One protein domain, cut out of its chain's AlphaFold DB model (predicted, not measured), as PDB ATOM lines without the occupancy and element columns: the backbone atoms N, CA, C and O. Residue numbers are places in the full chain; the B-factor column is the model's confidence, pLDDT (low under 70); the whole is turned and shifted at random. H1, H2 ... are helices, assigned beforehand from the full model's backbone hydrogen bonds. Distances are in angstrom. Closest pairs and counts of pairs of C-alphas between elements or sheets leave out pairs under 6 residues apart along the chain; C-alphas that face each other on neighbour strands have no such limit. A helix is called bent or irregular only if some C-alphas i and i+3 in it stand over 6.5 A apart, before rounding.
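AT A GLANCE: This is residues 125 to 184 of the 184 residues of an uncharacterized protein of Cladophialophora carrionii (UniProt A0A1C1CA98). Four short helices make a small, loosely joined cluster, H1 near the other three and H3 between H2 and H4; a winding stretch without named elements, residues 125 to 139, lies at one end of the long axis, and the last residues, 179 to 184, run away from the helices at the other. These two end stretches make much of the length. The printed part has 60 residues with four named helices, in the order H1, H2, H3, H4, and no named strand; the class is all helix, though under half of the residues, 27 of 60, are in named elements. The whole is only just compact, close to loose, with a radius of gyration of the C-alphas of 12.4 A, and its C-alphas span 43 by 21 by 19 A.

HOW THE PARTS SIT: H1, residues 140 to 147, is close to but not clearly touching H2, residues 153 to 159; their lines are about perpendicular, at 77 degrees, and the closest C-alphas, those of Gln 147 and Tyr 153, are 5.8 A apart. H2 and H3, residues 162 to 165, only just touch, and only at the corner by their link, with 3 pairs of C-alphas within 8 A; the closest are those of Lys 157 and Phe 164, 5.4 A apart. H1 and H3 are close but not clearly touching, their closest C-alphas, of Leu 144 and Ala 163, being 7.6 A apart. H3 is also close to but not clearly touching H4, residues 168 to 175, with the closest C-alphas, of Ala 163 and Val 171, 6.5 A apart. H1 and H4 are close but not clearly touching and run opposite ways at a steep tilt of 55 degrees; their closest C-alphas, of Leu 145 and Tyr 175, are 5.8 A apart. H2 and H4 are only just apart, 8.4 A at the closest. In H1, H2 and H4 every O i to N i+4 pair is within hydrogen-bond range; H3 is too short for such a pair, and its one O i to N i+3 pair is not within range.

IN THESE COORDINATES: The printed part begins at C-alpha 125, (77.734, 115.334, 129.048). H1 begins at C-alpha 140, (90.663, 108.700, 140.514), and is 10.5 A long from first to last C-alpha. H2 measures 10.0 A and H3 6.1 A; H3 is neither bent nor irregular, but only just. H4 measures 11.1 A and ends at C-alpha 175, (96.069, 114.026, 131.657).

THE WHOLE: The two C-alphas farthest apart, those of Ala 135 and Thr 183, are 43.5 A apart. The printed part has no cut and ends at Ala 184, the chain's last residue. The three links between the helices are tight. The mean pLDDT of the printed part is 85.1, and residues 176 to 184 are under 70.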
ATOM      1  N   GLN A 125      77.402 116.347 128.065       80.39
ATOM      2  CA  GLN A 125      77.734 115.334 129.048       80.39
ATOM      3  C   GLN A 125      77.289 115.799 130.454       80.39
ATOM      4  O   GLN A 125      77.195 116.997 130.735       80.39
ATOM      5  N   VAL A 126      77.021 114.841 131.340       82.88
ATOM      6  CA  VAL A 126      76.615 115.104 132.727       82.88
ATOM      7  C   VAL A 126      77.840 115.434 133.590       82.88
ATOM      8  O   VAL A 126      78.824 114.687 133.588       82.88
ATOM      9  N   ILE A 127      77.767 116.520 134.370       86.74
ATOM     10  CA  ILE A 127      78.762 116.822 135.409       86.74
ATOM     11  C   ILE A 127      78.543 115.856 136.569       86.74
ATOM     12  O   ILE A 127      77.479 115.832 137.180       86.74
ATOM     13  N   VAL A 128      79.569 115.074 136.898       89.23
ATOM     14  CA  VAL A 128      79.569 114.233 138.097       89.23
ATOM     15  C   VAL A 128      80.233 115.024 139.229       89.23
ATOM     16  O   VAL A 128      81.416 115.358 139.100       89.23
ATOM     17  N   PRO A 129      79.523 115.334 140.329       88.39
ATOM     18  CA  PRO A 129      80.135 115.950 141.503       88.39
ATOM     19  C   PRO A 129      81.319 115.121 142.016       88.39
ATOM     20  O   PRO A 129      81.261 113.888 142.010       88.39
ATOM     21  N   GLU A 130      82.392 115.772 142.473       87.48
ATOM     22  CA  GLU A 130      83.621 115.068 142.873       87.48
ATOM     23  C   GLU A 130      83.374 114.062 144.003       87.48
ATOM     24  O   GLU A 130      83.809 112.911 143.928       87.48
ATOM     25  N   ASN A 131      82.559 114.442 144.990       90.05
ATOM     26  CA  ASN A 131      82.162 113.570 146.096       90.05
ATOM     27  C   ASN A 131      81.371 112.319 145.658       90.05
ATOM     28  O   ASN A 131      81.231 111.383 146.446       90.05
ATOM     29  N   ARG A 132      80.864 112.274 144.419       91.05
ATOM     30  CA  ARG A 132      80.109 111.145 143.850       91.05
ATOM     31  C   ARG A 132      80.874 110.362 142.793       91.05
ATOM     32  O   ARG A 132      80.410 109.293 142.410       91.05
ATOM     33  N   ALA A 133      82.048 110.822 142.359       91.34
ATOM     34  CA  ALA A 133      82.803 110.201 141.270       91.34
ATOM     35  C   ALA A 133      83.034 108.697 141.490       91.34
ATOM     36  O   ALA A 133      82.738 107.884 140.616       91.34
ATOM     37  N   LYS A 134      83.465 108.311 142.697       93.42
ATOM     38  CA  LYS A 134      83.686 106.902 143.057       93.42
ATOM     39  C   LYS A 134      82.395 106.076 143.034       93.42
ATOM     40  O   LYS A 134      82.412 104.939 142.576       93.42
ATOM     41  N   ALA A 135      81.288 106.634 143.528       92.76
ATOM     42  CA  ALA A 135      79.988 105.960 143.537       92.76
ATOM     43  C   ALA A 135      79.411 105.803 142.119       92.76
ATOM     44  O   ALA A 135      78.753 104.804 141.839       92.76
ATOM     45  N   ALA A 136      79.737 106.739 141.224       92.30
ATOM     46  CA  ALA A 136      79.443 106.693 139.794       92.30
ATOM     47  C   ALA A 136      80.408 105.788 138.990       92.30
ATOM     48  O   ALA A 136      80.368 105.790 137.762       92.30
ATOM     49  N   GLY A 137      81.288 105.030 139.658       92.79
ATOM     50  CA  GLY A 137      82.198 104.079 139.012       92.79
ATOM     51  C   GLY A 137      83.475 104.690 138.430       92.79
ATOM     52  O   GLY A 137      84.209 103.999 137.727       92.79
ATOM     53  N   LEU A 138      83.774 105.961 138.716       91.90
ATOM     54  CA  LEU A 138      84.996 106.611 138.243       91.90
ATOM     55  C   LEU A 138      86.160 106.321 139.192       91.90
ATOM     56  O   LEU A 138      86.139 106.680 140.374       91.90
ATOM     57  N   SER A 139      87.222 105.719 138.657       92.35
ATOM     58  CA  SER A 139      88.521 105.697 139.334       92.35
ATOM     59  C   SER A 139      89.102 107.118 139.449       92.35
ATOM     60  O   SER A 139      88.730 107.992 138.663       92.35
ATOM     61  N   PRO A 140      90.051 107.375 140.370       88.71
ATOM     62  CA  PRO A 140      90.663 108.700 140.514       88.71
ATOM     63  C   PRO A 140      91.254 109.252 139.207       88.71
ATOM     64  O   PRO A 140      91.023 110.410 138.873       88.71
ATOM     65  N   GLY A 141      91.939 108.408 138.424       88.69
ATOM     66  CA  GLY A 141      92.487 108.801 137.122       88.69
ATOM     67  C   GLY A 141      91.401 109.146 136.100       88.69
ATOM     68  O   GLY A 141      91.478 110.181 135.449       88.69
ATOM     69  N   GLN A 142      90.339 108.336 136.000       90.67
ATOM     70  CA  GLN A 142      89.198 108.642 135.123       90.67
ATOM     71  C   GLN A 142      88.466 109.918 135.550       90.67
ATOM     72  O   GLN A 142      88.020 110.680 134.693       90.67
ATOM     73  N   ASN A 143      88.348 110.163 136.859       91.55
ATOM     74  CA  ASN A 143      87.731 111.381 137.362       91.55
ATOM     75  C   ASN A 143      88.550 112.613 136.960       91.55
ATOM     76  O   ASN A 143      87.972 113.558 136.432       91.55
ATOM     77  N   LEU A 144      89.880 112.566 137.097       90.79
ATOM     78  CA  LEU A 144      90.747 113.662 136.660       90.79
ATOM     79  C   LEU A 144      90.695 113.877 135.139       90.79
ATOM     80  O   LEU A 144      90.583 115.015 134.692       90.79
ATOM     81  N   LEU A 145      90.708 112.807 134.335       89.68
ATOM     82  CA  LEU A 145      90.557 112.903 132.872       89.68
ATOM     83  C   LEU A 145      89.230 113.560 132.473       89.68
ATOM     84  O   LEU A 145      89.186 114.399 131.575       89.68
ATOM     85  N   ARG A 146      88.136 113.209 133.155       90.23
ATOM     86  CA  ARG A 146      86.832 113.841 132.939       90.23
ATOM     87  C   ARG A 146      86.870 115.323 133.322       90.23
ATOM     88  O   ARG A 146      86.450 116.155 132.520       90.23
ATOM     89  N   GLN A 147      87.369 115.653 134.513       91.52
ATOM     90  CA  GLN A 147      87.435 117.030 135.019       91.52
ATOM     91  C   GLN A 147      88.314 117.934 134.138       91.52
ATOM     92  O   GLN A 147      87.944 119.071 133.870       91.52
ATOM     93  N   SER A 148      89.439 117.414 133.642       89.50
ATOM     94  CA  SER A 148      90.385 118.134 132.773       89.50
ATOM     95  C   SER A 148      89.977 118.177 131.296       89.50
ATOM     96  O   SER A 148      90.670 118.777 130.476       89.50
ATOM     97  N   SER A 149      88.856 117.555 130.924       87.97
ATOM     98  CA  SER A 149      88.364 117.627 129.550       87.97
ATOM     99  C   SER A 149      87.951 119.054 129.183       87.97
ATOM    100  O   SER A 149      87.455 119.812 130.015       87.97
ATOM    101  N   HIS A 150      88.067 119.389 127.897       86.14
ATOM    102  CA  HIS A 150      87.690 120.698 127.344       86.14
ATOM    103  C   HIS A 150      86.283 121.171 127.760       86.14
ATOM    104  O   HIS A 150      86.026 122.364 127.847       86.14
ATOM    105  N   TRP A 151      85.357 120.247 128.021       87.40
ATOM    106  CA  TRP A 151      83.980 120.579 128.391       87.40
ATOM    107  C   TRP A 151      83.806 121.024 129.844       87.40
ATOM    108  O   TRP A 151      82.820 121.695 130.139       87.40
ATOM    109  N   TYR A 152      84.725 120.643 130.733       90.16
ATOM    110  CA  TYR A 152      84.586 120.837 132.179       90.16
ATOM    111  C   TYR A 152      85.770 121.538 132.838       90.16
ATOM    112  O   TYR A 152      85.663 121.882 134.012       90.16
ATOM    113  N   TYR A 153      86.863 121.754 132.102       89.86
ATOM    114  CA  TYR A 153      88.099 122.306 132.645       89.86
ATOM    115  C   TYR A 153      87.860 123.599 133.430       89.86
ATOM    116  O   TYR A 153      88.199 123.653 134.606       89.86
ATOM    117  N   GLU A 154      87.188 124.587 132.828       91.65
ATOM    118  CA  GLU A 154      86.922 125.878 133.481       91.65
ATOM    119  C   GLU A 154      86.107 125.727 134.767       91.65
ATOM    120  O   GLU A 154      86.448 126.308 135.788       91.65
ATOM    121  N   HIS A 155      85.088 124.862 134.768       91.75
ATOM    122  CA  HIS A 155      84.263 124.621 135.953       91.75
ATOM    123  C   HIS A 155      85.092 124.124 137.148       91.75
ATOM    124  O   HIS A 155      84.922 124.606 138.265       91.75
ATOM    125  N   TYR A 156      85.994 123.163 136.920       91.77
ATOM    126  CA  TYR A 156      86.840 122.625 137.988       91.77
ATOM    127  C   TYR A 156      88.037 123.528 138.305       91.77
ATOM    128  O   TYR A 156      88.472 123.585 139.457       91.77
ATOM    129  N   LYS A 157      88.544 124.280 137.320       92.12
ATOM    130  CA  LYS A 157      89.607 125.263 137.532       92.12
ATOM    131  C   LYS A 157      89.132 126.431 138.392       92.12
ATOM    132  O   LYS A 157      89.858 126.828 139.300       92.12
ATOM    133  N   GLU A 158      87.915 126.922 138.164       93.80
ATOM    134  CA  GLU A 158      87.276 127.964 138.978       93.80
ATOM    135  C   GLU A 158      87.002 127.505 140.415       93.80
ATOM    136  O   GLU A 158      87.158 128.295 141.345       93.80
ATOM    137  N   GLN A 159      86.625 126.236 140.619       92.49
ATOM    138  CA  GLN A 159      86.477 125.666 141.965       92.49
ATOM    139  C   GLN A 159      87.811 125.635 142.720       92.49
ATOM    140  O   GLN A 159      87.831 125.844 143.930       92.49
ATOM    141  N   GLY A 160      88.925 125.404 142.014       92.09
ATOM    142  CA  GLY A 160      90.264 125.423 142.604       92.09
ATOM    143  C   GLY A 160      90.482 124.325 143.648       92.09
ATOM    144  O   GLY A 160      91.246 124.520 144.587       92.09
ATOM    145  N   GLU A 161      89.802 123.184 143.508       90.43
ATOM    146  CA  GLU A 161      89.867 122.051 144.436       90.43
ATOM    147  C   GLU A 161      90.685 120.883 143.853       90.43
ATOM    148  O   GLU A 161      90.928 120.788 142.645       90.43
ATOM    149  N   GLY A 162      91.139 119.968 144.715       88.60
ATOM    150  CA  GLY A 162      91.809 118.735 144.289       88.60
ATOM    151  C   GLY A 162      93.055 118.991 143.435       88.60
ATOM    152  O   GLY A 162      93.977 119.679 143.861       88.60
ATOM    153  N   ALA A 163      93.100 118.433 142.222       89.11
ATOM    154  CA  ALA A 163      94.217 118.635 141.293       89.11
ATOM    155  C   ALA A 163      94.309 120.074 140.746       89.11
ATOM    156  O   ALA A 163      95.383 120.475 140.296       89.11
ATOM    157  N   PHE A 164      93.221 120.849 140.807       92.71
ATOM    158  CA  PHE A 164      93.109 122.187 140.216       92.71
ATOM    159  C   PHE A 164      93.631 123.315 141.120       92.71
ATOM    160  O   PHE A 164      93.732 124.453 140.656       92.71
ATOM    161  N   VAL A 165      94.045 122.992 142.356       93.91
ATOM    162  CA  VAL A 165      94.875 123.884 143.198       93.91
ATOM    163  C   VAL A 165      96.227 124.178 142.546       93.91
ATOM    164  O   VAL A 165      96.853 125.190 142.846       93.91
ATOM    165  N   ASN A 166      96.690 123.269 141.683       92.01
ATOM    166  CA  ASN A 166      97.964 123.392 140.997       92.01
ATOM    167  C   ASN A 166      97.840 124.300 139.769       92.01
ATOM    168  O   ASN A 166      96.749 124.541 139.234       92.01
ATOM    169  N   ASP A 167      98.992 124.753 139.283       91.25
ATOM    170  CA  ASP A 167      99.090 125.450 138.009       91.25
ATOM    171  C   ASP A 167      98.580 124.578 136.858       91.25
ATOM    172  O   ASP A 167      98.619 123.344 136.909       91.25
ATOM    173  N   GLU A 168      98.082 125.238 135.812       87.91
ATOM    174  CA  GLU A 168      97.487 124.580 134.649       87.91
ATOM    175  C   GLU A 168      98.419 123.517 134.057       87.91
ATOM    176  O   GLU A 168      97.984 122.388 133.844       87.91
ATOM    177  N   GLU A 169      99.704 123.840 133.899       87.90
ATOM    178  CA  GLU A 169     100.739 122.937 133.385       87.90
ATOM    179  C   GLU A 169     100.788 121.598 134.137       87.90
ATOM    180  O   GLU A 169     100.841 120.531 133.522       87.90
ATOM    181  N   ILE A 170     100.680 121.633 135.468       88.44
ATOM    182  CA  ILE A 170     100.689 120.430 136.305       88.44
ATOM    183  C   ILE A 170      99.451 119.579 136.032       88.44
ATOM    184  O   ILE A 170      99.565 118.356 135.908       88.44
ATOM    185  N   VAL A 171      98.279 120.204 135.888       87.23
ATOM    186  CA  VAL A 171      97.059 119.493 135.484       87.23
ATOM    187  C   VAL A 171      97.259 118.870 134.097       87.23
ATOM    188  O   VAL A 171      96.883 117.708 133.909       87.23
ATOM    189  N   LEU A 172      97.925 119.574 133.167       82.37
ATOM    190  CA  LEU A 172      98.179 119.076 131.809       82.37
ATOM    191  C   LEU A 172      99.065 117.837 131.733       82.37
ATOM    192  O   LEU A 172      98.807 116.927 130.933       82.37
ATOM    193  N   ILE A 173     100.066 117.766 132.603       82.92
ATOM    194  CA  ILE A 173     100.948 116.602 132.716       82.92
ATOM    195  C   ILE A 173     100.157 115.365 133.158       82.92
ATOM    196  O   ILE A 173     100.354 114.277 132.617       82.92
ATOM    197  N   HIS A 174      99.217 115.520 134.095       77.79
ATOM    198  CA  HIS A 174      98.471 114.388 134.651       77.79
ATOM    199  C   HIS A 174      97.459 113.779 133.672       77.79
ATOM    200  O   HIS A 174      97.147 112.593 133.796       77.79
ATOM    201  N   TYR A 175      96.962 114.550 132.698       72.58
ATOM    202  CA  TYR A 175      96.069 114.026 131.657       72.58
ATOM    203  C   TYR A 175      96.787 113.645 130.348       72.58
ATOM    204  O   TYR A 175      96.147 113.135 129.428       72.58
ATOM    205  N   GLY A 176      98.112 113.826 130.267       69.50
ATOM    206  CA  GLY A 176      98.945 113.301 129.179       69.50
ATOM    207  C   GLY A 176      98.981 114.137 127.896       69.50
ATOM    208  O   GLY A 176      99.281 113.588 126.839       69.50
ATOM    209  N   LYS A 177      98.681 115.443 127.952       62.96
ATOM    210  CA  LYS A 177      98.797 116.358 126.788       62.96
ATOM    211  C   LYS A 177      99.841 117.451 126.994       62.96
ATOM    212  O   LYS A 177      99.848 118.430 126.254       62.96
ATOM    213  N   PHE A 178     100.692 117.313 128.004       60.13
ATOM    214  CA  PHE A 178     101.877 118.146 128.082       60.13
ATOM    215  C   PHE A 178     102.879 117.668 127.030       60.13
ATOM    216  O   PHE A 178     103.547 116.652 127.216       60.13
ATOM    217  N   ASP A 179     102.921 118.381 125.909       61.65
ATOM    218  CA  ASP A 179     104.031 118.350 124.965       61.65
ATOM    219  C   ASP A 179     104.847 119.629 125.228       61.65
ATOM    220  O   ASP A 179     104.411 120.712 124.819       61.65
ATOM    221  N   PRO A 180     105.941 119.567 126.013       66.78
ATOM    222  CA  PRO A 180     106.861 120.688 126.132       66.78
ATOM    223  C   PRO A 180     107.575 120.780 124.788       66.78
ATOM    224  O   PRO A 180     108.516 120.026 124.560       66.78
ATOM    225  N   ASP A 181     107.056 121.590 123.871       65.01
ATOM    226  CA  ASP A 181     107.483 121.649 122.468       65.01
ATOM    227  C   ASP A 181     109.000 121.406 122.282       65.01
ATOM    228  O   ASP A 181     109.810 122.099 122.902       65.01
ATOM    229  N   PRO A 182     109.429 120.466 121.416       62.59
ATOM    230  CA  PRO A 182     110.848 120.240 121.160       62.59
ATOM    231  C   PRO A 182     111.584 121.416 120.480       62.59
ATOM    232  O   PRO A 182     112.796 121.295 120.272       62.59
ATOM    233  N   THR A 183     110.923 122.534 120.130       61.33
ATOM    234  CA  THR A 183     111.583 123.735 119.561       61.33
ATOM    235  C   THR A 183     111.132 125.121 120.069       61.33
ATOM    236  O   THR A 183     111.568 126.117 119.483       61.33
ATOM    237  N   ALA A 184     110.347 125.233 121.145       48.11
ATOM    238  CA  ALA A 184     110.106 126.521 121.824       48.11
ATOM    239  C   ALA A 184     111.124 126.765 122.950       48.11
ATOM    240  O   ALA A 184     111.540 127.937 123.118       48.11
TER     241      ALA A 184